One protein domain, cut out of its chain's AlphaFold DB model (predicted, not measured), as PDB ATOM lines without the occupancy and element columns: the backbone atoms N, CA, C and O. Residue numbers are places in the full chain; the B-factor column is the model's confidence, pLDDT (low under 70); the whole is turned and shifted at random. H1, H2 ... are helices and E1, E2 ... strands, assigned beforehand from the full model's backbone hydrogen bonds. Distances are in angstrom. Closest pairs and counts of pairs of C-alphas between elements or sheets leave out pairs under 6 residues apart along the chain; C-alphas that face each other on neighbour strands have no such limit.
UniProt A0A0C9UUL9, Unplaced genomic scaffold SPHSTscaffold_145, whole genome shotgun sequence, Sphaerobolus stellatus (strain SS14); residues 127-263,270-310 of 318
ATOM      1  N   GLY A 127      10.323   9.147  26.725       62.19
ATOM      2  CA  GLY A 127      10.895   8.114  27.593       62.19
ATOM      3  C   GLY A 127      12.148   7.450  27.015       62.19
ATOM      4  O   GLY A 127      13.098   7.183  27.755       62.19
ATOM      5  N   LEU A 128      12.192   7.241  25.698       52.62
ATOM      6  CA  LEU A 128      13.371   6.742  24.996       52.62
ATOM      7  C   LEU A 128      14.440   7.840  24.953       52.62
ATOM      8  O   LEU A 128      15.556   7.599  25.393       52.62
ATOM      9  N   LEU A 129      14.085   9.086  24.630       56.62
ATOM     10  CA  LEU A 129      15.001  10.231  24.698       56.62
ATOM     11  C   LEU A 129      15.604  10.425  26.106       56.62
ATOM     12  O   LEU A 129      16.796  10.699  26.241       56.62
ATOM     13  N   ASN A 130      14.814  10.240  27.170       54.97
ATOM     14  CA  ASN A 130      15.288  10.297  28.559       54.97
ATOM     15  C   ASN A 130      16.154   9.097  28.964       54.97
ATOM     16  O   ASN A 130      17.035   9.239  29.815       54.97
ATOM     17  N   SER A 131      15.937   7.934  28.355       52.09
ATOM     18  CA  SER A 131      16.779   6.752  28.556       52.09
ATOM     19  C   SER A 131      18.113   6.891  27.811       52.09
ATOM     20  O   SER A 131      19.163   6.590  28.373       52.09
ATOM     21  N   TYR A 132      18.094   7.464  26.604       49.66
ATOM     22  CA  TYR A 132      19.287   7.815  25.830       49.66
ATOM     23  C   TYR A 132      20.102   8.931  26.509       49.66
ATOM     24  O   TYR A 132      21.314   8.794  26.652       49.66
ATOM     25  N   LYS A 133      19.451   9.966  27.067       49.41
ATOM     26  CA  LYS A 133      20.087  11.003  27.913       49.41
ATOM     27  C   LYS A 133      20.885  10.443  29.092       49.41
ATOM     28  O   LYS A 133      21.825  11.090  29.539       49.41
ATOM     29  N   LYS A 134      20.481   9.291  29.636       46.81
ATOM     30  CA  LYS A 134      21.139   8.657  30.789       46.81
ATOM     31  C   LYS A 134      22.355   7.807  30.416       46.81
ATOM     32  O   LYS A 134      23.177   7.559  31.291       46.81
ATOM     33  N   LEU A 135      22.449   7.342  29.170       41.47
ATOM     34  CA  LEU A 135      23.471   6.386  28.724       41.47
ATOM     35  C   LEU A 135      24.602   7.028  27.911       41.47
ATOM     36  O   LEU A 135      25.631   6.393  27.704       41.47
ATOM     37  N   TRP A 136      24.419   8.264  27.450       41.22
ATOM     38  CA  TRP A 136      25.366   8.955  26.581       41.22
ATOM     39  C   TRP A 136      26.302   9.831  27.410       41.22
ATOM     40  O   TRP A 136      25.876  10.484  28.370       41.22
ATOM     41  N   LEU A 137      27.585   9.870  27.042       46.72
ATOM     42  CA  LEU A 137      28.506  10.849  27.616       46.72
ATOM     43  C   LEU A 137      27.901  12.251  27.392       46.72
ATOM     44  O   LEU A 137      27.322  12.501  26.334       46.72
ATOM     45  N   PRO A 138      28.021  13.205  28.334       48.34
ATOM     46  CA  PRO A 138      27.283  14.477  28.272       48.34
ATOM     47  C   PRO A 138      27.473  15.254  26.976       48.34
ATOM     48  O   PRO A 138      26.578  15.974  26.547       48.34
ATOM     49  N   LEU A 139      28.641  15.115  26.348       47.84
ATOM     50  CA  LEU A 139      28.932  15.774  25.084       47.84
ATOM     51  C   LEU A 139      28.155  15.196  23.923       47.84
ATOM     52  O   LEU A 139      27.798  15.952  23.037       47.84
ATOM     53  N   GLU A 140      27.888  13.898  23.899       47.69
ATOM     54  CA  GLU A 140      27.162  13.278  22.795       47.69
ATOM     55  C   GLU A 140      25.683  13.676  22.842       47.69
ATOM     56  O   GLU A 140      25.070  13.866  21.797       47.69
ATOM     57  N   PHE A 141      25.143  13.932  24.042       44.25
ATOM     58  CA  PHE A 141      23.816  14.524  24.207       44.25
ATOM     59  C   PHE A 141      23.777  16.029  23.870       44.25
ATOM     60  O   PHE A 141      22.827  16.476  23.238       44.25
ATOM     61  N   ILE A 142      24.814  16.812  24.213       48.66
ATOM     62  CA  ILE A 142      24.951  18.217  23.756       48.66
ATOM     63  C   ILE A 142      25.139  18.279  22.224       48.66
ATOM     64  O   ILE A 142      24.653  19.191  21.563       48.66
ATOM     65  N   ARG A 143      25.807  17.280  21.639       52.16
ATOM     66  CA  ARG A 143      25.984  17.118  20.188       52.16
ATOM     67  C   ARG A 143      24.721  16.613  19.492       52.16
ATOM     68  O   ARG A 143      24.580  16.837  18.293       52.16
ATOM     69  N   PHE A 144      23.798  15.970  20.208       41.97
ATOM     70  CA  PHE A 144      22.518  15.540  19.655       41.97
ATOM     71  C   PHE A 144      21.708  16.796  19.285       41.97
ATOM     72  O   PHE A 144      21.330  17.583  20.149       41.97
ATOM     73  N   ASN A 145      21.491  16.998  17.980       48.34
ATOM     74  CA  ASN A 145      20.942  18.191  17.304       48.34
ATOM     75  C   ASN A 145      21.917  19.341  16.966       48.34
ATOM     76  O   ASN A 145      21.448  20.382  16.495       48.34
ATOM     77  N   ASN A 146      23.239  19.182  17.135       53.50
ATOM     78  CA  ASN A 146      24.236  20.248  16.904       53.50
ATOM     79  C   ASN A 146      23.899  21.550  17.660       53.50
ATOM     80  O   ASN A 146      24.045  22.647  17.123       53.50
ATOM     81  N   MET A 147      23.368  21.427  18.882       60.88
ATOM     82  CA  MET A 147      22.918  22.564  19.683       60.88
ATOM     83  C   MET A 147      23.975  22.911  20.734       60.88
ATOM     84  O   MET A 147      24.171  22.181  21.700       60.88
ATOM     85  N   ASN A 148      24.631  24.056  20.592       69.06
ATOM     86  CA  ASN A 148      25.588  24.534  21.583       69.06
ATOM     87  C   ASN A 148      24.861  24.965  22.859       69.06
ATOM     88  O   ASN A 148      23.838  25.655  22.809       69.06
ATOM     89  N   SER A 149      25.415  24.607  24.018       66.81
ATOM     90  CA  SER A 149      24.860  25.056  25.294       66.81
ATOM     91  C   SER A 149      25.134  26.546  25.509       66.81
ATOM     92  O   SER A 149      26.283  26.963  25.652       66.81
ATOM     93  N   THR A 150      24.073  27.350  25.592       71.19
ATOM     94  CA  THR A 150      24.157  28.800  25.858       71.19
ATOM     95  C   THR A 150      24.404  29.125  27.335       71.19
ATOM     96  O   THR A 150      24.730  30.257  27.688       71.19
ATOM     97  N   THR A 151      24.277  28.129  28.216       72.19
ATOM     98  CA  THR A 151      24.598  28.224  29.647       72.19
ATOM     99  C   THR A 151      25.620  27.158  30.020       72.19
ATOM    100  O   THR A 151      25.628  26.067  29.448       72.19
ATOM    101  N   PHE A 152      26.469  27.435  31.008       77.62
ATOM    102  CA  PHE A 152      27.385  26.436  31.550       77.62
ATOM    103  C   PHE A 152      27.134  26.215  33.033       77.62
ATOM    104  O   PHE A 152      27.367  27.090  33.865       77.62
ATOM    105  N   LYS A 153      26.697  25.004  33.376       79.81
ATOM    106  CA  LYS A 153      26.552  24.557  34.761       79.81
ATOM    107  C   LYS A 153      27.519  23.411  35.000       79.81
ATOM    108  O   LYS A 153      27.244  22.277  34.626       79.81
ATOM    109  N   ARG A 154      28.641  23.691  35.673       75.56
ATOM    110  CA  ARG A 154      29.705  22.700  35.942       75.56
ATOM    111  C   ARG A 154      29.169  21.403  36.563       75.56
ATOM    112  O   ARG A 154      29.625  20.327  36.193       75.56
ATOM    113  N   LYS A 155      28.186  21.506  37.469       77.31
ATOM    114  CA  LYS A 155      27.537  20.361  38.137       77.31
ATOM    115  C   LYS A 155      26.775  19.440  37.168       77.31
ATOM    116  O   LYS A 155      26.607  18.269  37.472       77.31
ATOM    117  N   GLN A 156      26.348  19.946  36.008       79.38
ATOM    118  CA  GLN A 156      25.635  19.178  34.977       79.38
ATOM    119  C   GLN A 156      26.577  18.494  33.975       79.38
ATOM    120  O   GLN A 156      26.145  17.627  33.222       79.38
ATOM    121  N   ILE A 157      27.861  18.859  33.965       77.75
ATOM    122  CA  ILE A 157      28.868  18.191  33.142       77.75
ATOM    123  C   ILE A 157      29.349  16.942  33.887       77.75
ATOM    124  O   ILE A 157      29.944  17.037  34.965       77.75
ATOM    125  N   ILE A 158      29.094  15.769  33.312       77.94
ATOM    126  CA  ILE A 158      29.620  14.477  33.783       77.94
ATOM    127  C   ILE A 158      31.024  14.270  33.195       77.94
ATOM    128  O   ILE A 158      31.287  14.634  32.053       77.94
ATOM    129  N   GLY A 159      31.938  13.719  33.991       79.75
ATOM    130  CA  GLY A 159      33.335  13.482  33.621       79.75
ATOM    131  C   GLY A 159      34.303  13.924  34.717       79.75
ATOM    132  O   GLY A 159      33.891  14.531  35.709       79.75
ATOM    133  N   GLY A 160      35.588  13.615  34.545       84.81
ATOM    134  CA  GLY A 160      36.632  13.954  35.515       84.81
ATOM    135  C   GLY A 160      36.889  15.460  35.648       84.81
ATOM    136  O   GLY A 160      36.433  16.276  34.842       84.81
ATOM    137  N   TYR A 161      37.662  15.850  36.664       86.62
ATOM    138  CA  TYR A 161      37.977  17.255  36.943       86.62
ATOM    139  C   TYR A 161      38.594  17.986  35.739       86.62
ATOM    140  O   TYR A 161      38.137  19.075  35.380       86.62
ATOM    141  N   ALA A 162      39.587  17.372  35.086       87.31
ATOM    142  CA  ALA A 162      40.271  17.945  33.926       87.31
ATOM    143  C   ALA A 162      39.312  18.198  32.752       87.31
ATOM    144  O   ALA A 162      39.342  19.274  32.153       87.31
ATOM    145  N   PHE A 163      38.387  17.268  32.500       88.31
ATOM    146  CA  PHE A 163      37.333  17.426  31.502       88.31
ATOM    147  C   PHE A 163      36.424  18.621  31.808       88.31
ATOM    148  O   PHE A 163      36.271  19.524  30.985       88.31
ATOM    149  N   LYS A 164      35.881  18.695  33.032       87.62
ATOM    150  CA  LYS A 164      35.013  19.815  33.440       87.62
ATOM    151  C   LYS A 164      35.742  21.158  33.375       87.62
ATOM    152  O   LYS A 164      35.129  22.164  33.013       87.62
ATOM    153  N   LYS A 165      37.033  21.187  33.729       88.88
ATOM    154  CA  LYS A 165      37.887  22.380  33.634       88.88
ATOM    155  C   LYS A 165      38.043  22.822  32.177       88.88
ATOM    156  O   LYS A 165      37.852  24.004  31.894       88.88
ATOM    157  N   GLN A 166      38.306  21.889  31.262       90.38
ATOM    158  CA  GLN A 166      38.415  22.194  29.837       90.38
ATOM    159  C   GLN A 166      37.084  22.683  29.256       90.38
ATOM    160  O   GLN A 166      37.069  23.709  28.587       90.38
ATOM    161  N   CYS A 167      35.959  22.035  29.574       88.94
ATOM    162  CA  CYS A 167      34.637  22.501  29.148       88.94
ATOM    163  C   CYS A 167      34.326  23.919  29.652       88.94
ATOM    164  O   CYS A 167      33.789  24.727  28.903       88.94
ATOM    165  N   LYS A 168      34.690  24.257  30.899       88.56
ATOM    166  CA  LYS A 168      34.513  25.619  31.433       88.56
ATOM    167  C   LYS A 168      35.339  26.642  30.649       88.56
ATOM    168  O   LYS A 168      34.835  27.720  30.352       88.56
ATOM    169  N   SER A 169      36.594  26.310  30.341       90.56
ATOM    170  CA  SER A 169      37.482  27.163  29.539       90.56
ATOM    171  C   SER A 169      36.919  27.377  28.131       90.56
ATOM    172  O   SER A 169      36.762  28.508  27.681       90.56
ATOM    173  N   ASP A 170      36.512  26.288  27.484       90.69
ATOM    174  CA  ASP A 170      35.927  26.289  26.148       90.69
ATOM    175  C   ASP A 170      34.624  27.086  26.080       90.69
ATOM    176  O   ASP A 170      34.405  27.809  25.114       90.69
ATOM    177  N   TRP A 171      33.768  26.993  27.100       88.12
ATOM    178  CA  TRP A 171      32.542  27.786  27.164       88.12
ATOM    179  C   TRP A 171      32.830  29.284  27.275       88.12
ATOM    180  O   TRP A 171      32.186  30.080  26.601       88.12
ATOM    181  N   ARG A 172      33.818  29.672  28.093       87.81
ATOM    182  CA  ARG A 172      34.214  31.080  28.276       87.81
ATOM    183  C   ARG A 172      34.806  31.713  27.017       87.81
ATOM    184  O   ARG A 172      34.810  32.930  26.916       87.81
ATOM    185  N   ALA A 173      35.322  30.903  26.095       87.50
ATOM    186  CA  ALA A 173      35.848  31.370  24.814       87.50
ATOM    187  C   ALA A 173      34.755  31.582  23.747       87.50
ATOM    188  O   ALA A 173      35.054  32.066  22.657       87.50
ATOM    189  N   LEU A 174      33.507  31.188  24.025       87.25
ATOM    190  CA  LEU A 174      32.371  31.429  23.139       87.25
ATOM    191  C   LEU A 174      31.825  32.852  23.351       87.25
ATOM    192  O   LEU A 174      31.925  33.379  24.458       87.25
ATOM    193  N   PRO A 175      31.198  33.461  22.331       86.19
ATOM    194  CA  PRO A 175      30.763  34.857  22.347       86.19
ATOM    195  C   PRO A 175      29.437  35.021  23.109       86.19
ATOM    196  O   PRO A 175      28.499  35.648  22.618       86.19
ATOM    197  N   PHE A 176      29.307  34.385  24.274       83.06
ATOM    198  CA  PHE A 176      28.118  34.453  25.113       83.06
ATOM    199  C   PHE A 176      28.295  35.485  26.225       83.06
ATOM    200  O   PHE A 176      29.272  35.475  26.970       83.06
ATOM    201  N   LEU A 177      27.286  36.332  26.385       78.62
ATOM    202  CA  LEU A 177      27.121  37.210  27.533       78.62
ATOM    203  C   LEU A 177      26.616  36.417  28.750       78.62
ATOM    204  O   LEU A 177      26.103  35.301  28.634       78.62
ATOM    205  N   SER A 178      26.693  37.023  29.937       74.44
ATOM    206  CA  SER A 178      26.234  36.420  31.200       74.44
ATOM    207  C   SER A 178      24.746  36.039  31.209       74.44
ATOM    208  O   SER A 178      24.343  35.144  31.948       74.44
ATOM    209  N   ASN A 179      23.936  36.679  30.364       75.25
ATOM    210  CA  ASN A 179      22.516  36.390  30.164       75.25
ATOM    211  C   ASN A 179      22.244  35.390  29.018       75.25
ATOM    212  O   ASN A 179      21.109  35.297  28.554       75.25
ATOM    213  N   SER A 180      23.269  34.676  28.537       70.69
ATOM    214  CA  SER A 180      23.182  33.693  27.446       70.69
ATOM    215  C   SER A 180      22.819  34.258  26.068       70.69
ATOM    216  O   SER A 180      22.519  33.493  25.149       70.69
ATOM    217  N   MET A 181      22.872  35.581  25.893       77.38
ATOM    218  CA  MET A 181      22.794  36.209  24.574       77.38
ATOM    219  C   MET A 181      24.156  36.184  23.881       77.38
ATOM    220  O   MET A 181      25.191  36.196  24.540       77.38
ATOM    221  N   ILE A 182      24.164  36.181  22.548       78.62
ATOM    222  CA  ILE A 182      25.404  36.356  21.787       78.62
ATOM    223  C   ILE A 182      25.843  37.825  21.855       78.62
ATOM    224  O   ILE A 182      25.021  38.713  21.626       78.62
ATOM    225  N   CYS A 183      27.127  38.077  22.107       79.94
ATOM    226  CA  CYS A 183      27.748  39.390  21.974       79.94
ATOM    227  C   CYS A 183      27.902  39.760  20.480       79.94
ATOM    228  O   CYS A 183      28.677  39.116  19.770       79.94
ATOM    229  N   PRO A 184      27.188  40.777  19.957       75.75
ATOM    230  CA  PRO A 184      27.254  41.120  18.532       75.75
ATOM    231  C   PRO A 184      28.634  41.618  18.087       75.75
ATOM    232  O   PRO A 184      28.999  41.456  16.922       75.75
ATOM    233  N   GLU A 185      29.386  42.229  19.003       79.69
ATOM    234  CA  GLU A 185      30.730  42.746  18.740       79.69
ATOM    235  C   GLU A 185      31.722  41.600  18.534       79.69
ATOM    236  O   GLU A 185      32.396  41.573  17.507       79.69
ATOM    237  N   ASP A 186      31.696  40.583  19.401       78.50
ATOM    238  CA  ASP A 186      32.540  39.388  19.264       78.50
ATOM    239  C   ASP A 186      32.274  38.645  17.946       78.50
ATOM    240  O   ASP A 186      33.195  38.163  17.284       78.50
ATOM    241  N   ILE A 187      31.010  38.586  17.508       79.62
ATOM    242  CA  ILE A 187      30.647  38.001  16.207       79.62
ATOM    243  C   ILE A 187      31.221  38.814  15.045       79.62
ATOM    244  O   ILE A 187      31.707  38.240  14.065       79.62
ATOM    245  N   ARG A 188      31.135  40.147  15.123       78.44
ATOM    246  CA  ARG A 188      31.592  41.057  14.065       78.44
ATOM    247  C   ARG A 188      33.111  41.031  13.929       78.44
ATOM    248  O   ARG A 188      33.623  40.947  12.806       78.44
ATOM    249  N   ASP A 189      33.804  41.104  15.054       81.44
ATOM    250  CA  ASP A 189      35.251  41.287  15.104       81.44
ATOM    251  C   ASP A 189      35.978  39.939  14.947       81.44
ATOM    252  O   ASP A 189      37.063  39.868  14.346       81.44
ATOM    253  N   GLY A 190      35.314  38.856  15.360       84.25
ATOM    254  CA  GLY A 190      35.846  37.504  15.373       84.25
ATOM    255  C   GLY A 190      36.723  37.251  16.596       84.25
ATOM    256  O   GLY A 190      36.764  38.035  17.540       84.25
ATOM    257  N   CYS A 191      37.460  36.146  16.574       87.44
ATOM    258  CA  CYS A 191      38.386  35.783  17.641       87.44
ATOM    259  C   CYS A 191      39.713  35.281  17.066       87.44
ATOM    260  O   CYS A 191      39.802  34.915  15.893       87.44
ATOM    261  N   HIS A 192      40.761  35.274  17.885       90.31
ATOM    262  CA  HIS A 192      42.022  34.626  17.536       90.31
ATOM    263  C   HIS A 192      42.099  33.291  18.258       90.31
ATOM    264  O   HIS A 192      41.886  33.230  19.468       90.31
ATOM    265  N   ILE A 193      42.403  32.237  17.505       91.75
ATOM    266  CA  ILE A 193      42.598  30.899  18.049       91.75
ATOM    267  C   ILE A 193      44.062  30.510  17.908       91.75
ATOM    268  O   ILE A 193      44.637  30.603  16.821       91.75
ATOM    269  N   THR A 194      44.648  30.040  19.005       93.38
ATOM    270  CA  THR A 194      45.975  29.431  19.002       93.38
ATOM    271  C   THR A 194      45.919  28.083  18.296       93.38
ATOM    272  O   THR A 194      45.267  27.144  18.762       93.38
ATOM    273  N   ALA A 195      46.634  28.001  17.183       93.00
ATOM    274  CA  ALA A 195      46.862  26.812  16.385       93.00
ATOM    275  C   ALA A 195      48.328  26.376  16.494       93.00
ATOM    276  O   ALA A 195      49.201  27.151  16.894       93.00
ATOM    277  N   MET A 196      48.606  25.142  16.095       94.56
ATOM    278  CA  MET A 196      49.959  24.591  16.070       94.56
ATOM    279  C   MET A 196      50.299  24.213  14.636       94.56
ATOM    280  O   MET A 196      49.462  23.644  13.939       94.56
ATOM    281  N   SER A 197      51.482  24.592  14.168       92.12
ATOM    282  CA  SER A 197      51.910  24.364  12.791       92.12
ATOM    283  C   SER A 197      53.244  23.645  12.724       92.12
ATOM    284  O   SER A 197      54.122  23.896  13.541       92.12
ATOM    285  N   TRP A 198      53.406  22.811  11.708       91.94
ATOM    286  CA  TRP A 198      54.641  22.107  11.386       91.94
ATOM    287  C   TRP A 198      54.969  22.354   9.930       91.94
ATOM    288  O   TRP A 198      54.072  22.411   9.088       91.94
ATOM    289  N   SER A 199      56.252  22.448   9.621       87.06
ATOM    290  CA  SER A 199      56.707  22.319   8.244       87.06
ATOM    291  C   SER A 199      57.507  21.033   8.088       87.06
ATOM    292  O   SER A 199      57.837  20.351   9.059       87.06
ATOM    293  N   ASN A 200      57.855  20.703   6.851       77.75
ATOM    294  CA  ASN A 200      58.767  19.598   6.579       77.75
ATOM    295  C   ASN A 200      60.176  19.816   7.172       77.75
ATOM    296  O   ASN A 200      60.887  18.831   7.372       77.75
ATOM    297  N   VAL A 201      60.572  21.067   7.452       76.19
ATOM    298  CA  VAL A 201      61.924  21.455   7.906       76.19
ATOM    299  C   VAL A 201      61.975  22.029   9.324       76.19
ATOM    300  O   VAL A 201      63.052  22.130   9.902       76.19
ATOM    301  N   SER A 202      60.835  22.401   9.902       76.69
ATOM    302  CA  SER A 202      60.754  23.040  11.215       76.69
ATOM    303  C   SER A 202      59.803  22.295  12.140       76.69
ATOM    304  O   SER A 202      58.771  21.769  11.718       76.69
ATOM    305  N   GLY A 203      60.162  22.297  13.423       74.25
ATOM    306  CA  GLY A 203      59.337  21.762  14.497       74.25
ATOM    307  C   GLY A 203      58.058  22.570  14.728       74.25
ATOM    308  O   GLY A 203      57.766  23.513  13.984       74.25
ATOM    309  N   PRO A 204      57.286  22.193  15.755       89.81
ATOM    310  CA  PRO A 204      56.020  22.835  16.043       89.81
ATOM    311  C   PRO A 204      56.184  24.320  16.364       89.81
ATOM    312  O   PRO A 204      57.023  24.705  17.174       89.81
ATOM    313  N   ILE A 205      55.321  25.140  15.776       90.44
ATOM    314  CA  ILE A 205      55.249  26.577  16.029       90.44
ATOM    315  C   ILE A 205      53.810  26.927  16.386       90.44
ATOM    316  O   ILE A 205      52.869  26.523  15.695       90.44
ATOM    317  N   PHE A 206      53.627  27.701  17.452       90.94
ATOM    318  CA  PHE A 206      52.332  28.297  17.743       90.94
ATOM    319  C   PHE A 206      52.057  29.441  16.774       90.94
ATOM    320  O   PHE A 206      52.918  30.273  16.497       90.94
ATOM    321  N   CYS A 207      50.833  29.495  16.269       88.19
ATOM    322  CA  CYS A 207      50.377  30.584  15.423       88.19
ATOM    323  C   CYS A 207      48.967  30.993  15.831       88.19
ATOM    324  O   CYS A 207      48.165  30.168  16.266       88.19
ATOM    325  N   LEU A 208      48.668  32.280  15.696       89.81
ATOM    326  CA  LEU A 208      47.329  32.800  15.914       89.81
ATOM    327  C   LEU A 208      46.603  32.831  14.578       89.81
ATOM    328  O   LEU A 208      47.095  33.410  13.613       89.81
ATOM    329  N   ILE A 209      45.433  32.208  14.529       89.44
ATOM    330  CA  ILE A 209      44.582  32.198  13.343       89.44
ATOM    331  C   ILE A 209      43.348  33.013  13.662       89.44
ATOM    332  O   ILE A 209      42.613  32.701  14.606       89.44
ATOM    333  N   LYS A 210      43.116  34.062  12.871       90.12
ATOM    334  CA  LYS A 210      41.893  34.843  13.008       90.12
ATOM    335  C   LYS A 210      40.722  34.023  12.485       90.12
ATOM    336  O   LYS A 210      40.715  33.598  11.328       90.12
ATOM    337  N   MET A 211      39.730  33.839  13.340       89.06
ATOM    338  CA  MET A 211      38.475  33.161  13.062       89.06
ATOM    339  C   MET A 211      37.346  34.178  13.033       89.06
ATOM    340  O   MET A 211      37.316  35.124  13.818       89.06
ATOM    341  N   LYS A 212      36.391  33.970  12.134       86.38
ATOM    342  CA  LYS A 212      35.107  34.663  12.161       86.38
ATOM    343  C   LYS A 212      34.014  33.694  12.544       86.38
ATOM    344  O   LYS A 212      34.023  32.537  12.128       86.38
ATOM    345  N   PHE A 213      33.054  34.190  13.307       83.50
ATOM    346  CA  PHE A 213      31.854  33.435  13.595       83.50
ATOM    347  C   PHE A 213      30.958  33.377  12.360       83.50
ATOM    348  O   PHE A 213      30.800  34.360  11.624       83.50
ATOM    349  N   LEU A 214      30.358  32.213  12.129       79.19
ATOM    350  CA  LEU A 214      29.246  32.090  11.196       79.19
ATOM    351  C   LEU A 214      28.078  32.938  11.716       79.19
ATOM    352  O   LEU A 214      27.865  33.045  12.923       79.19
ATOM    353  N   LYS A 215      27.302  33.545  10.808       67.44
ATOM    354  CA  LYS A 215      26.014  34.154  11.173       67.44
ATOM    355  C   LYS A 215      25.053  33.028  11.540       67.44
ATOM    356  O   LYS A 215      24.317  32.541  10.687       67.44
ATOM    357  N   SER A 216      25.107  32.576  12.781       62.12
ATOM    358  CA  SER A 216      24.316  31.457  13.263       62.12
ATOM    359  C   SER A 216      23.498  31.832  14.488       62.12
ATOM    360  O   SER A 216      23.741  32.829  15.168       62.12
ATOM    361  N   SER A 217      22.456  31.044  14.733       68.75
ATOM    362  CA  SER A 217      21.645  31.162  15.935       68.75
ATOM    363  C   SER A 217      22.487  30.845  17.189       68.75
ATOM    364  O   SER A 217      23.479  30.121  17.086       68.75
ATOM    365  N   PRO A 218      22.110  31.334  18.388       65.44
ATOM    366  CA  PRO A 218      22.866  31.120  19.636       65.44
ATOM    367  C   PRO A 218      23.195  29.661  19.958       65.44
ATOM    368  O   PRO A 218      24.186  29.357  20.612       65.44
ATOM    369  N   ASN A 219      22.366  28.752  19.470       66.12
ATOM    370  CA  ASN A 219      22.511  27.314  19.602       66.12
ATOM    371  C   ASN A 219      23.367  26.673  18.491       66.12
ATOM    372  O   ASN A 219      23.492  25.464  18.491       66.12
ATOM    373  N   ARG A 220      23.956  27.410  17.544       72.88
ATOM    374  CA  ARG A 220      24.732  26.848  16.416       72.88
ATOM    375  C   ARG A 220      25.995  27.650  16.116       72.88
ATOM    376  O   ARG A 220      26.281  27.998  14.977       72.88
ATOM    377  N   ILE A 221      26.750  28.001  17.145       78.94
ATOM    378  CA  ILE A 221      28.007  28.748  16.996       78.94
ATOM    379  C   ILE A 221      29.050  27.896  16.271       78.94
ATOM    380  O   ILE A 221      29.392  26.800  16.725       78.94
ATOM    381  N   GLY A 222      29.576  28.444  15.178       82.69
ATOM    382  CA  GLY A 222      30.679  27.869  14.423       82.69
ATOM    383  C   GLY A 222      31.666  28.932  13.956       82.69
ATOM    384  O   GLY A 222      31.322  30.115  13.872       82.69
ATOM    385  N   HIS A 223      32.889  28.505  13.651       84.06
ATOM    386  CA  HIS A 223      33.964  29.352  13.138       84.06
ATOM    387  C   HIS A 223      34.270  29.046  11.674       84.06
ATOM    388  O   HIS A 223      34.114  27.922  11.206       84.06
ATOM    389  N   TYR A 224      34.828  30.033  10.985       84.06
ATOM    390  CA  TYR A 224      35.613  29.815   9.777       84.06
ATOM    391  C   TYR A 224      36.892  30.665   9.807       84.06
ATOM    392  O   TYR A 224      36.878  31.775  10.356       84.06
ATOM    393  N   PRO A 225      38.003  30.179   9.224       84.38
ATOM    394  CA  PRO A 225      39.226  30.960   9.088       84.38
ATOM    395  C   PRO A 225      38.976  32.244   8.297       84.38
ATOM    396  O   PRO A 225      38.365  32.235   7.228       84.38
ATOM    397  N   HIS A 226      39.459  33.376   8.803       82.00
ATOM    398  CA  HIS A 226      39.332  34.642   8.101       82.00
ATOM    399  C   HIS A 226      40.458  34.803   7.066       82.00
ATOM    400  O   HIS A 226      41.500  35.381   7.360       82.00
ATOM    401  N   ASN A 227      40.198  34.397   5.818       70.69
ATOM    402  CA  ASN A 227      41.196  34.371   4.729       70.69
ATOM    403  C   ASN A 227      41.998  35.680   4.562       70.69
ATOM    404  O   ASN A 227      43.210  35.638   4.408       70.69
ATOM    405  N   ARG A 228      41.355  36.854   4.676       63.22
ATOM    406  CA  ARG A 228      42.038  38.160   4.525       63.22
ATOM    407  C   ARG A 228      43.150  38.451   5.541       63.22
ATOM    408  O   ARG A 228      43.964  39.316   5.263       63.22
ATOM    409  N   TYR A 229      43.144  37.816   6.713       57.16
ATOM    410  CA  TYR A 229      44.110  38.110   7.783       57.16
ATOM    411  C   TYR A 229      45.213  37.067   7.911       57.16
ATOM    412  O   TYR A 229      46.227  37.343   8.536       57.16
ATOM    413  N   ASN A 230      45.016  35.880   7.342       59.41
ATOM    414  CA  ASN A 230      45.954  34.779   7.521       59.41
ATOM    415  C   ASN A 230      46.984  34.693   6.378       59.41
ATOM    416  O   ASN A 230      47.806  33.784   6.407       59.41
ATOM    417  N   GLU A 231      46.920  35.591   5.377       65.94
ATOM    418  CA  GLU A 231      47.776  35.631   4.161       65.94
ATOM    419  C   GLU A 231      47.858  34.293   3.396       65.94
ATOM    420  O   GLU A 231      48.695  34.084   2.519       65.94
ATOM    421  N   SER A 232      46.995  33.355   3.767       71.06
ATOM    422  CA  SER A 232      47.036  31.971   3.352       71.06
ATOM    423  C   SER A 232      45.658  31.351   3.495       71.06
ATOM    424  O   SER A 232      44.892  31.653   4.423       71.06
ATOM    425  N   THR A 233      45.342  30.478   2.553       81.00
ATOM    426  CA  THR A 233      44.148  29.653   2.579       81.00
ATOM    427  C   THR A 233      44.440  28.371   3.355       81.00
ATOM    428  O   THR A 233      45.535  27.812   3.309       81.00
ATOM    429  N   LEU A 234      43.465  27.930   4.154       86.19
ATOM    430  CA  LEU A 234      43.548  26.670   4.885       86.19
ATOM    431  C   LEU A 234      42.765  25.605   4.117       86.19
ATOM    432  O   LEU A 234      41.533  25.609   4.134       86.19
ATOM    433  N   ALA A 235      43.473  24.689   3.467       87.56
ATOM    434  CA  ALA A 235      42.880  23.554   2.774       87.56
ATOM    435  C   ALA A 235      42.728  22.378   3.746       87.56
ATOM    436  O   ALA A 235      43.710  21.875   4.287       87.56
ATOM    437  N   PHE A 236      41.489  21.960   4.013       89.88
ATOM    438  CA  PHE A 236      41.202  20.870   4.946       89.88
ATOM    439  C   PHE A 236      41.801  19.544   4.464       89.88
ATOM    440  O   PHE A 236      41.672  19.190   3.294       89.88
ATOM    441  N   ILE A 237      42.418  18.806   5.386       92.69
ATOM    442  CA  ILE A 237      42.984  17.478   5.139       92.69
ATOM    443  C   ILE A 237      42.071  16.430   5.762       92.69
ATOM    444  O   ILE A 237      41.461  15.619   5.072       92.69
ATOM    445  N   GLU A 238      41.993  16.445   7.091       94.56
ATOM    446  CA  GLU A 238      41.254  15.459   7.864       94.56
ATOM    447  C   GLU A 238      40.978  15.957   9.282       94.56
ATOM    448  O   GLU A 238      41.587  16.914   9.772       94.56
ATOM    449  N   LYS A 239      40.070  15.256   9.960       94.94
ATOM    450  CA  LYS A 239      39.794  15.432  11.381       94.94
ATOM    451  C   LYS A 239      40.350  14.240  12.147       94.94
ATOM    452  O   LYS A 239      39.987  13.102  11.867       94.94
ATOM    453  N   ILE A 240      41.185  14.513  13.140       96.31
ATOM    454  CA  ILE A 240      41.785  13.511  14.019       96.31
ATOM    455  C   ILE A 240      41.193  13.620  15.423       96.31
ATOM    456  O   ILE A 240      40.718  14.678  15.845       96.31
ATOM    457  N   THR A 241      41.246  12.519  16.162       95.62
ATOM    458  CA  THR A 241      40.845  12.467  17.568       95.62
ATOM    459  C   THR A 241      42.004  11.916  18.375       95.62
ATOM    460  O   THR A 241      42.495  10.832  18.071       95.62
ATOM    461  N   LEU A 242      42.447  12.670  19.378       95.00
ATOM    462  CA  LEU A 242      43.513  12.269  20.287       95.00
ATOM    463  C   LEU A 242      42.953  12.183  21.701       95.00
ATOM    464  O   LEU A 242      42.240  13.083  22.150       95.00
ATOM    465  N   LYS A 243      43.297  11.111  22.408       91.38
ATOM    466  CA  LYS A 243      42.889  10.914  23.794       91.38
ATOM    467  C   LYS A 243      43.863  11.638  24.715       91.38
ATOM    468  O   LYS A 243      45.047  11.308  24.748       91.38
ATOM    469  N   GLN A 244      43.372  12.613  25.473       87.00
ATOM    470  CA  GLN A 244      44.148  13.220  26.546       87.00
ATOM    471  C   GLN A 244      44.201  12.227  27.712       87.00
ATOM    472  O   GLN A 244      43.146  11.776  28.166       87.00
ATOM    473  N   ALA A 245      45.419  11.850  28.128       73.81
ATOM    474  CA  ALA A 245      45.693  10.741  29.047       73.81
ATOM    475  C   ALA A 245      44.695  10.675  30.216       73.81
ATOM    476  O   ALA A 245      44.454  11.679  30.887       73.81
ATOM    477  N   ASP A 246      44.076   9.499  30.381       66.62
ATOM    478  CA  ASP A 246      43.086   9.154  31.415       66.62
ATOM    479  C   ASP A 246      41.923  10.145  31.595       66.62
ATOM    480  O   ASP A 246      41.276  10.183  32.641       66.62
ATOM    481  N   SER A 247      41.630  10.954  30.569       79.44
ATOM    482  CA  SER A 247      40.669  12.048  30.681       79.44
ATOM    483  C   SER A 247      39.536  11.964  29.663       79.44
ATOM    484  O   SER A 247      38.419  11.602  30.027       79.44
ATOM    485  N   PHE A 248      39.786  12.334  28.405       87.88
ATOM    486  CA  PHE A 248      38.747  12.488  27.381       87.88
ATOM    487  C   PHE A 248      39.348  12.669  25.986       87.88
ATOM    488  O   PHE A 248      40.522  13.014  25.831       87.88
ATOM    489  N   ASP A 249      38.507  12.478  24.973       91.06
ATOM    490  CA  ASP A 249      38.868  12.672  23.574       91.06
ATOM    491  C   ASP A 249      38.820  14.150  23.174       91.06
ATOM    492  O   ASP A 249      37.865  14.880  23.464       91.06
ATOM    493  N   VAL A 250      39.854  14.585  22.458       92.62
ATOM    494  CA  VAL A 250      39.974  15.923  21.884       92.62
ATOM    495  C   VAL A 250      40.055  15.800  20.371       92.62
ATOM    496  O   VAL A 250      40.852  15.030  19.836       92.62
ATOM    497  N   HIS A 251      39.232  16.575  19.672       94.19
ATOM    498  CA  HIS A 251      39.214  16.575  18.215       94.19
ATOM    499  C   HIS A 251      40.036  17.731  17.656       94.19
ATOM    500  O   HIS A 251      39.924  18.868  18.127       94.19
ATOM    501  N   PHE A 252      40.774  17.458  16.588       96.06
ATOM    502  CA  PHE A 252      41.531  18.449  15.836       96.06
ATOM    503  C   PHE A 252      41.212  18.321  14.351       96.06
ATOM    504  O   PHE A 252      41.069  17.210  13.851       96.06
ATOM    505  N   SER A 253      41.125  19.441  13.649       95.25
ATOM    506  CA  SER A 253      41.142  19.464  12.189       95.25
ATOM    507  C   SER A 253      42.522  19.885  11.708       95.25
ATOM    508  O   SER A 253      43.110  20.834  12.236       95.25
ATOM    509  N   LEU A 254      43.035  19.157  10.724       95.12
ATOM    510  CA  LEU A 254      44.322  19.398  10.091       95.12
ATOM    511  C   LEU A 254      44.108  20.085   8.747       95.12
ATOM    512  O   LEU A 254      43.220  19.706   7.980       95.12
ATOM    513  N   TYR A 255      44.940  21.078   8.465       92.19
ATOM    514  CA  TYR A 255      44.868  21.889   7.260       92.19
ATOM    515  C   TYR A 255      46.248  22.047   6.636       92.19
ATOM    516  O   TYR A 255      47.230  22.253   7.350       92.19
ATOM    517  N   TRP A 256      46.317  22.040   5.310       89.81
ATOM    518  CA  TRP A 256      47.438  22.636   4.598       89.81
ATOM    519  C   TRP A 256      47.274  24.147   4.590       89.81
ATOM    520  O   TRP A 256      46.177  24.656   4.364       89.81
ATOM    521  N   ARG A 257      48.366  24.863   4.843       84.56
ATOM    522  CA  ARG A 257      48.432  26.308   4.674       84.56
ATOM    523  C   ARG A 257      49.006  26.613   3.295       84.56
ATOM    524  O   ARG A 257      50.185  26.365   3.050       84.56
ATOM    525  N   GLU A 258      48.169  27.130   2.411       76.69
ATOM    526  CA  GLU A 258      48.537  27.522   1.053       76.69
ATOM    527  C   GLU A 258      48.742  29.038   1.020       76.69
ATOM    528  O   GLU A 258      47.858  29.796   1.409       76.69
ATOM    529  N   HIS A 259      49.925  29.501   0.620       69.12
ATOM    530  CA  HIS A 259      50.200  30.932   0.506       69.12
ATOM    531  C   HIS A 259      49.604  31.482  -0.794       69.12
ATOM    532  O   HIS A 259      49.942  31.010  -1.882       69.12
ATOM    533  N   ASP A 260      48.749  32.501  -0.685       54.69
ATOM    534  CA  ASP A 260      48.138  33.163  -1.840       54.69
ATOM    535  C   ASP A 260      49.167  34.119  -2.473       54.69
ATOM    536  O   ASP A 260      49.218  35.310  -2.168       54.69
ATOM    537  N   GLY A 261      50.039  33.596  -3.338       51.72
ATOM    538  CA  GLY A 261      51.092  34.384  -3.977       51.72
ATOM    539  C   GLY A 261      51.530  33.819  -5.322       51.72
ATOM    540  O   GLY A 261      52.393  32.949  -5.397       51.72
ATOM    541  N   ALA A 262      50.967  34.359  -6.403       43.09
ATOM    542  CA  ALA A 262      51.510  34.223  -7.747       43.09
ATOM    543  C   ALA A 262      52.872  34.941  -7.822       43.09
ATOM    544  O   ALA A 262      52.938  36.149  -8.028       43.09
ATOM    545  N   GLY A 263      53.963  34.201  -7.628       42.44
ATOM    546  CA  GLY A 263      55.318  34.732  -7.753       42.44
ATOM    547  C   GLY A 263      56.365  33.722  -7.301       42.44
ATOM    548  O   GLY A 263      56.552  33.521  -6.111       42.44
ATOM    549  N   CYS A 270      58.389  23.771   1.236       62.72
ATOM    550  CA  CYS A 270      57.908  24.052   2.586       62.72
ATOM    551  C   CYS A 270      56.377  24.048   2.659       62.72
ATOM    552  O   CYS A 270      55.734  25.093   2.667       62.72
ATOM    553  N   ARG A 271      55.772  22.854   2.677       77.50
ATOM    554  CA  ARG A 271      54.342  22.712   2.994       77.50
ATOM    555  C   ARG A 271      54.146  22.771   4.502       77.50
ATOM    556  O   ARG A 271      54.647  21.903   5.225       77.50
ATOM    557  N   THR A 272      53.392  23.762   4.960       87.75
ATOM    558  CA  THR A 272      53.047  23.915   6.373       87.75
ATOM    559  C   THR A 272      51.697  23.272   6.661       87.75
ATOM    560  O   THR A 272      50.681  23.634   6.067       87.75
ATOM    561  N   LEU A 273      51.683  22.333   7.602       92.00
ATOM    562  CA  LEU A 273      50.474  21.735   8.150       92.00
ATOM    563  C   LEU A 273      50.091  22.486   9.421       92.00
ATOM    564  O   LEU A 273      50.937  22.732  10.274       92.00
ATOM    565  N   THR A 274      48.824  22.850   9.556       93.00
ATOM    566  CA  THR A 274      48.257  23.542  10.716       93.00
ATOM    567  C   THR A 274      47.195  22.660  11.370       93.00
ATOM    568  O   THR A 274      46.262  22.217  10.705       93.00
ATOM    569  N   ALA A 275      47.297  22.446  12.679       95.75
ATOM    570  CA  ALA A 275      46.271  21.805  13.490       95.75
ATOM    571  C   ALA A 275      45.452  22.851  14.255       95.75
ATOM    572  O   ALA A 275      46.001  23.736  14.919       95.75
ATOM    573  N   LEU A 276      44.132  22.703  14.199       95.12
ATOM    574  CA  LEU A 276      43.160  23.496  14.940       95.12
ATOM    575  C   LEU A 276      42.322  22.586  15.827       95.12
ATOM    576  O   LEU A 276      41.778  21.585  15.367       95.12
ATOM    577  N   ARG A 277      42.192  22.942  17.101       95.44
ATOM    578  CA  ARG A 277      41.439  22.158  18.080       95.44
ATOM    579  C   ARG A 277      39.976  22.584  18.103       95.44
ATOM    580  O   ARG A 277      39.675  23.770  18.198       95.44
ATOM    581  N   HIS A 278      39.063  21.622  18.063       92.94
ATOM    582  CA  HIS A 278      37.637  21.890  18.223       92.94
ATOM    583  C   HIS A 278      37.281  22.170  19.685       92.94
ATOM    584  O   HIS A 278      37.825  21.561  20.613       92.94
ATOM    585  N   ASN A 279      36.323  23.071  19.880       91.81
ATOM    586  CA  ASN A 279      35.708  23.333  21.170       91.81
ATOM    587  C   ASN A 279      34.860  22.120  21.595       91.81
ATOM    588  O   ASN A 279      34.118  21.550  20.794       91.81
ATOM    589  N   LEU A 280      34.968  21.702  22.857       88.25
ATOM    590  CA  LEU A 280      34.261  20.523  23.362       88.25
ATOM    591  C   LEU A 280      32.743  20.716  23.377       88.25
ATOM    592  O   LEU A 280      32.022  19.766  23.088       88.25
ATOM    593  N   LEU A 281      32.273  21.919  23.707       85.19
ATOM    594  CA  LEU A 281      30.854  22.250  23.886       85.19
ATOM    595  C   LEU A 281      30.201  22.844  22.633       85.19
ATOM    596  O   LEU A 281      28.978  22.953  22.583       85.19
ATOM    597  N   ALA A 282      31.014  23.238  21.654       85.44
ATOM    598  CA  ALA A 282      30.584  23.790  20.377       85.44
ATOM    599  C   ALA A 282      31.472  23.241  19.248       85.44
ATOM    600  O   ALA A 282      32.379  23.941  18.805       85.44
ATOM    601  N   PRO A 283      31.267  21.995  18.782       82.31
ATOM    602  CA  PRO A 283      32.201  21.321  17.874       82.31
ATOM    603  C   PRO A 283      32.440  22.026  16.536       82.31
ATOM    604  O   PRO A 283      33.497  21.833  15.938       82.31
ATOM    605  N   ASP A 284      31.499  22.852  16.081       83.88
ATOM    606  CA  ASP A 284      31.647  23.658  14.862       83.88
ATOM    607  C   ASP A 284      32.517  24.910  15.084       83.88
ATOM    608  O   ASP A 284      32.866  25.623  14.143       83.88
ATOM    609  N   SER A 285      32.883  25.190  16.336       89.06
ATOM    610  CA  SER A 285      33.813  26.241  16.739       89.06
ATOM    611  C   SER A 285      35.168  25.651  17.129       89.06
ATOM    612  O   SER A 285      35.282  24.535  17.642       89.06
ATOM    613  N   PHE A 286      36.219  26.439  16.927       92.38
ATOM    614  CA  PHE A 286      37.572  26.114  17.378       92.38
ATOM    615  C   PHE A 286      37.867  26.736  18.745       92.38
ATOM    616  O   PHE A 286      37.282  27.753  19.117       92.38
ATOM    617  N   ALA A 287      38.781  26.124  19.487       93.69
ATOM    618  CA  ALA A 287      39.257  26.585  20.783       93.69
ATOM    619  C   ALA A 287      40.788  26.573  20.815       93.69
ATOM    620  O   ALA A 287      41.434  25.865  20.042       93.69
ATOM    621  N   ASN A 288      41.369  27.342  21.737       94.81
ATOM    622  CA  ASN A 288      42.817  27.397  21.908       94.81
ATOM    623  C   ASN A 288      43.391  26.019  22.269       94.81
ATOM    624  O   ASN A 288      42.810  25.278  23.073       94.81
ATOM    625  N   ILE A 289      44.545  25.706  21.676       94.50
ATOM    626  CA  ILE A 289      45.374  24.559  22.050       94.50
ATOM    627  C   ILE A 289      46.108  24.895  23.350       94.50
ATOM    628  O   ILE A 289      46.763  25.931  23.446       94.50
ATOM    629  N   ILE A 290      46.000  24.012  24.344       91.06
ATOM    630  CA  ILE A 290      46.751  24.102  25.606       91.06
ATOM    631  C   ILE A 290      48.020  23.239  25.559       91.06
ATOM    632  O   ILE A 290      48.131  22.346  24.719       91.06
ATOM    633  N   THR A 291      48.943  23.442  26.502       91.62
ATOM    634  CA  THR A 291      50.247  22.753  26.558       91.62
ATOM    635  C   THR A 291      50.136  21.231  26.424       91.62
ATOM    636  O   THR A 291      50.716  20.658  25.508       91.62
ATOM    637  N   VAL A 292      49.288  20.582  27.228       91.88
ATOM    638  CA  VAL A 292      49.101  19.115  27.177       91.88
ATOM    639  C   VAL A 292      48.636  18.636  25.793       91.88
ATOM    640  O   VAL A 292      49.038  17.586  25.310       91.88
ATOM    641  N   GLN A 293      47.792  19.415  25.115       94.19
ATOM    642  CA  GLN A 293      47.307  19.082  23.771       94.19
ATOM    643  C   GLN A 293      48.369  19.329  22.699       94.19
ATOM    644  O   GLN A 293      48.399  18.613  21.701       94.19
ATOM    645  N   SER A 294      49.238  20.318  22.909       94.19
ATOM    646  CA  SER A 294      50.375  20.575  22.028       94.19
ATOM    647  C   SER A 294      51.378  19.417  22.054       94.19
ATOM    648  O   SER A 294      51.831  18.980  21.001       94.19
ATOM    649  N   GLU A 295      51.631  18.838  23.230       93.75
ATOM    650  CA  GLU A 295      52.477  17.649  23.386       93.75
ATOM    651  C   GLU A 295      51.864  16.432  22.682       93.75
ATOM    652  O   GLU A 295      52.539  15.759  21.902       93.75
ATOM    653  N   LEU A 296      50.558  16.195  22.874       94.88
ATOM    654  CA  LEU A 296      49.826  15.118  22.194       94.88
ATOM    655  C   LEU A 296      49.885  15.251  20.669       94.88
ATOM    656  O   LEU A 296      50.104  14.263  19.965       94.88
ATOM    657  N   LEU A 297      49.698  16.468  20.155       95.75
ATOM    658  CA  LEU A 297      49.826  16.748  18.731       95.75
ATOM    659  C   LEU A 297      51.260  16.547  18.235       95.75
ATOM    660  O   LEU A 297      51.432  15.999  17.153       95.75
ATOM    661  N   GLY A 298      52.270  16.951  19.009       94.44
ATOM    662  CA  GLY A 298      53.679  16.727  18.679       94.44
ATOM    663  C   GLY A 298      53.978  15.243  18.466       94.44
ATOM    664  O   GLY A 298      54.387  14.851  17.376       94.44
ATOM    665  N   VAL A 299      53.638  14.405  19.451       94.44
ATOM    666  CA  VAL A 299      53.813  12.942  19.370       94.44
ATOM    667  C   VAL A 299      53.055  12.347  18.180       94.44
ATOM    668  O   VAL A 299      53.582  11.492  17.460       94.44
ATOM    669  N   TYR A 300      51.822  12.805  17.946       95.56
ATOM    670  CA  TYR A 300      51.028  12.368  16.801       95.56
ATOM    671  C   TYR A 300      51.697  12.730  15.469       95.56
ATOM    672  O   TYR A 300      51.787  11.877  14.583       95.56
ATOM    673  N   MET A 301      52.173  13.968  15.317       94.00
ATOM    674  CA  MET A 301      52.796  14.447  14.083       94.00
ATOM    675  C   MET A 301      54.123  13.755  13.805       94.00
ATOM    676  O   MET A 301      54.355  13.361  12.666       94.00
ATOM    677  N   ASP A 302      54.946  13.528  14.826       90.56
ATOM    678  CA  ASP A 302      56.210  12.804  14.673       90.56
ATOM    679  C   ASP A 302      55.967  11.363  14.209       90.56
ATOM    680  O   ASP A 302      56.600  10.890  13.264       90.56
ATOM    681  N   SER A 303      54.962  10.697  14.787       92.88
ATOM    682  CA  SER A 303      54.570   9.332  14.402       92.88
ATOM    683  C   SER A 303      53.957   9.251  12.997       92.88
ATOM    684  O   SER A 303      54.007   8.204  12.354       92.88
ATOM    685  N   ASN A 304      53.368  10.346  12.509       93.00
ATOM    686  CA  ASN A 304      52.681  10.416  11.216       93.00
ATOM    687  C   ASN A 304      53.429  11.285  10.195       93.00
ATOM    688  O   ASN A 304      52.861  11.657   9.168       93.00
ATOM    689  N   ARG A 305      54.709  11.592  10.426       89.00
ATOM    690  CA  ARG A 305      55.467  12.507   9.563       89.00
ATOM    691  C   ARG A 305      55.477  12.039   8.107       89.00
ATOM    692  O   ARG A 305      55.174  12.816   7.204       89.00
ATOM    693  N   THR A 306      55.726  10.750   7.889       87.75
ATOM    694  CA  THR A 306      55.740  10.131   6.555       87.75
ATOM    695  C   THR A 306      54.387  10.207   5.850       87.75
ATOM    696  O   THR A 306      54.342  10.350   4.631       87.75
ATOM    697  N   LYS A 307      53.276  10.160   6.598       90.50
ATOM    698  CA  LYS A 307      51.922  10.289   6.038       90.50
ATOM    699  C   LYS A 307      51.711  11.670   5.413       90.50
ATOM    700  O   LYS A 307      51.116  11.762   4.344       90.50
ATOM    701  N   TYR A 308      52.192  12.725   6.068       89.56
ATOM    702  CA  TYR A 308      51.923  14.104   5.653       89.56
ATOM    703  C   TYR A 308      52.991  14.685   4.717       89.56
ATOM    704  O   TYR A 308      52.645  15.412   3.788       89.56
ATOM    705  N   TRP A 309      54.269  14.351   4.917       87.19
ATOM    706  CA  TRP A 309      55.387  14.907   4.137       87.19
ATOM    707  C   TRP A 309      56.153  13.879   3.292       87.19
ATOM    708  O   TRP A 309      57.051  14.264   2.546       87.19
ATOM    709  N   GLY A 310      55.789  12.594   3.347       83.31
ATOM    710  CA  GLY A 310      56.470  11.525   2.614       83.31
ATOM    711  C   GLY A 310      57.724  10.987   3.315       83.31
ATOM    712  O   GLY A 310      58.113  11.433   4.392       83.31
TER     713      GLY A 310
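What this domain is: This is residues 127 to 263 and 270 to 310 of the 318 residues of an uncharacterized protein of Sphaerobolus stellatus (strain SS14) (UniProt A0A0C9UUL9). One antiparallel sheet of six strands, curled like part of a barrel, wraps round the helix H5. H3, H4 and H6 only graze this sheet, while H1 and H2 lie off it toward one end of the longest axis. The printed part has 178 residues, with six named helices and six named strands in the order H1 H2 H3 H4 E1 E2 E3 E4 E5 E6 H5 H6; across the sheet the order is E3 E2 E1 E6 E5 E4. The class is mixed, helices and strands. The whole is compact, with a radius of gyration of the C-alphas of 17.3 A, yet elongated in outline, spanning 59 by 38 by 27 A.

How they stand to each other: The strongly twisted sheet has the edge strands E3, residues 223 to 225, and E4, residues 232 to 244, which bends by 71 degrees at residue 237. E4 forms a hairpin with E5, residues 248 to 259, where N 240 and O 252 are 2.8 A apart. E6, residues 272 to 278, neighbours E5, with N 276 and O 253 at 2.9 A, and E1, residues 191 to 198, with N 198 and O 273 at 2.9 A. E1, E2, residues 205 to 213, and E3 form a meander, each strand the antiparallel neighbour of the one before; N 195 and O 207 are 2.8 A apart, N 212 and O 224 2.9 A. Two layers, a sheet with a helix on one face, are made with H5, residues 291 to 303; its closest C-alphas to E4 are those of Leu 296 and Leu 242, 7.2 A. H6, residues 305 to 309, only grazes the sheet and meets H5 only through their link. H3, residues 161 to 172, grazes the sheet with residues 162 to 170, and H4, residues 184 to 189, with residues 186 to 189. H1, residues 127 to 135, and H2, residues 138 to 143, are close but not clearly touching, the closest C-alphas being those of Lys 133 and Phe 141, 6.3 A. In H1 to H6 every O i to N i+4 pair is within hydrogen-bond range.

Where its parts are: H1 begins at C-alpha 127, (10.895, 8.114, 27.593). E5 measures 34.5 A, E4 30.0 A, E2 24.5 A, E1 22.1 A and E6 19.5 A. H5 measures 18.6 A and H3 16.7 A. H6 ends at C-alpha 309, (55.387, 14.907, 4.137).

The domain as a whole: The C-alphas farthest apart, those of Gly 127 and Gly 263, are 62.7 A apart. Residues 264 to 269 are not printed; C-alphas 263 and 270 are 15.1 A apart. The links H2 to H3, H3 to H4 and E6 to H5 are long. Mean pLDDT of the printed part is 79.7; 39 residues are under 70, among them 127 to 149.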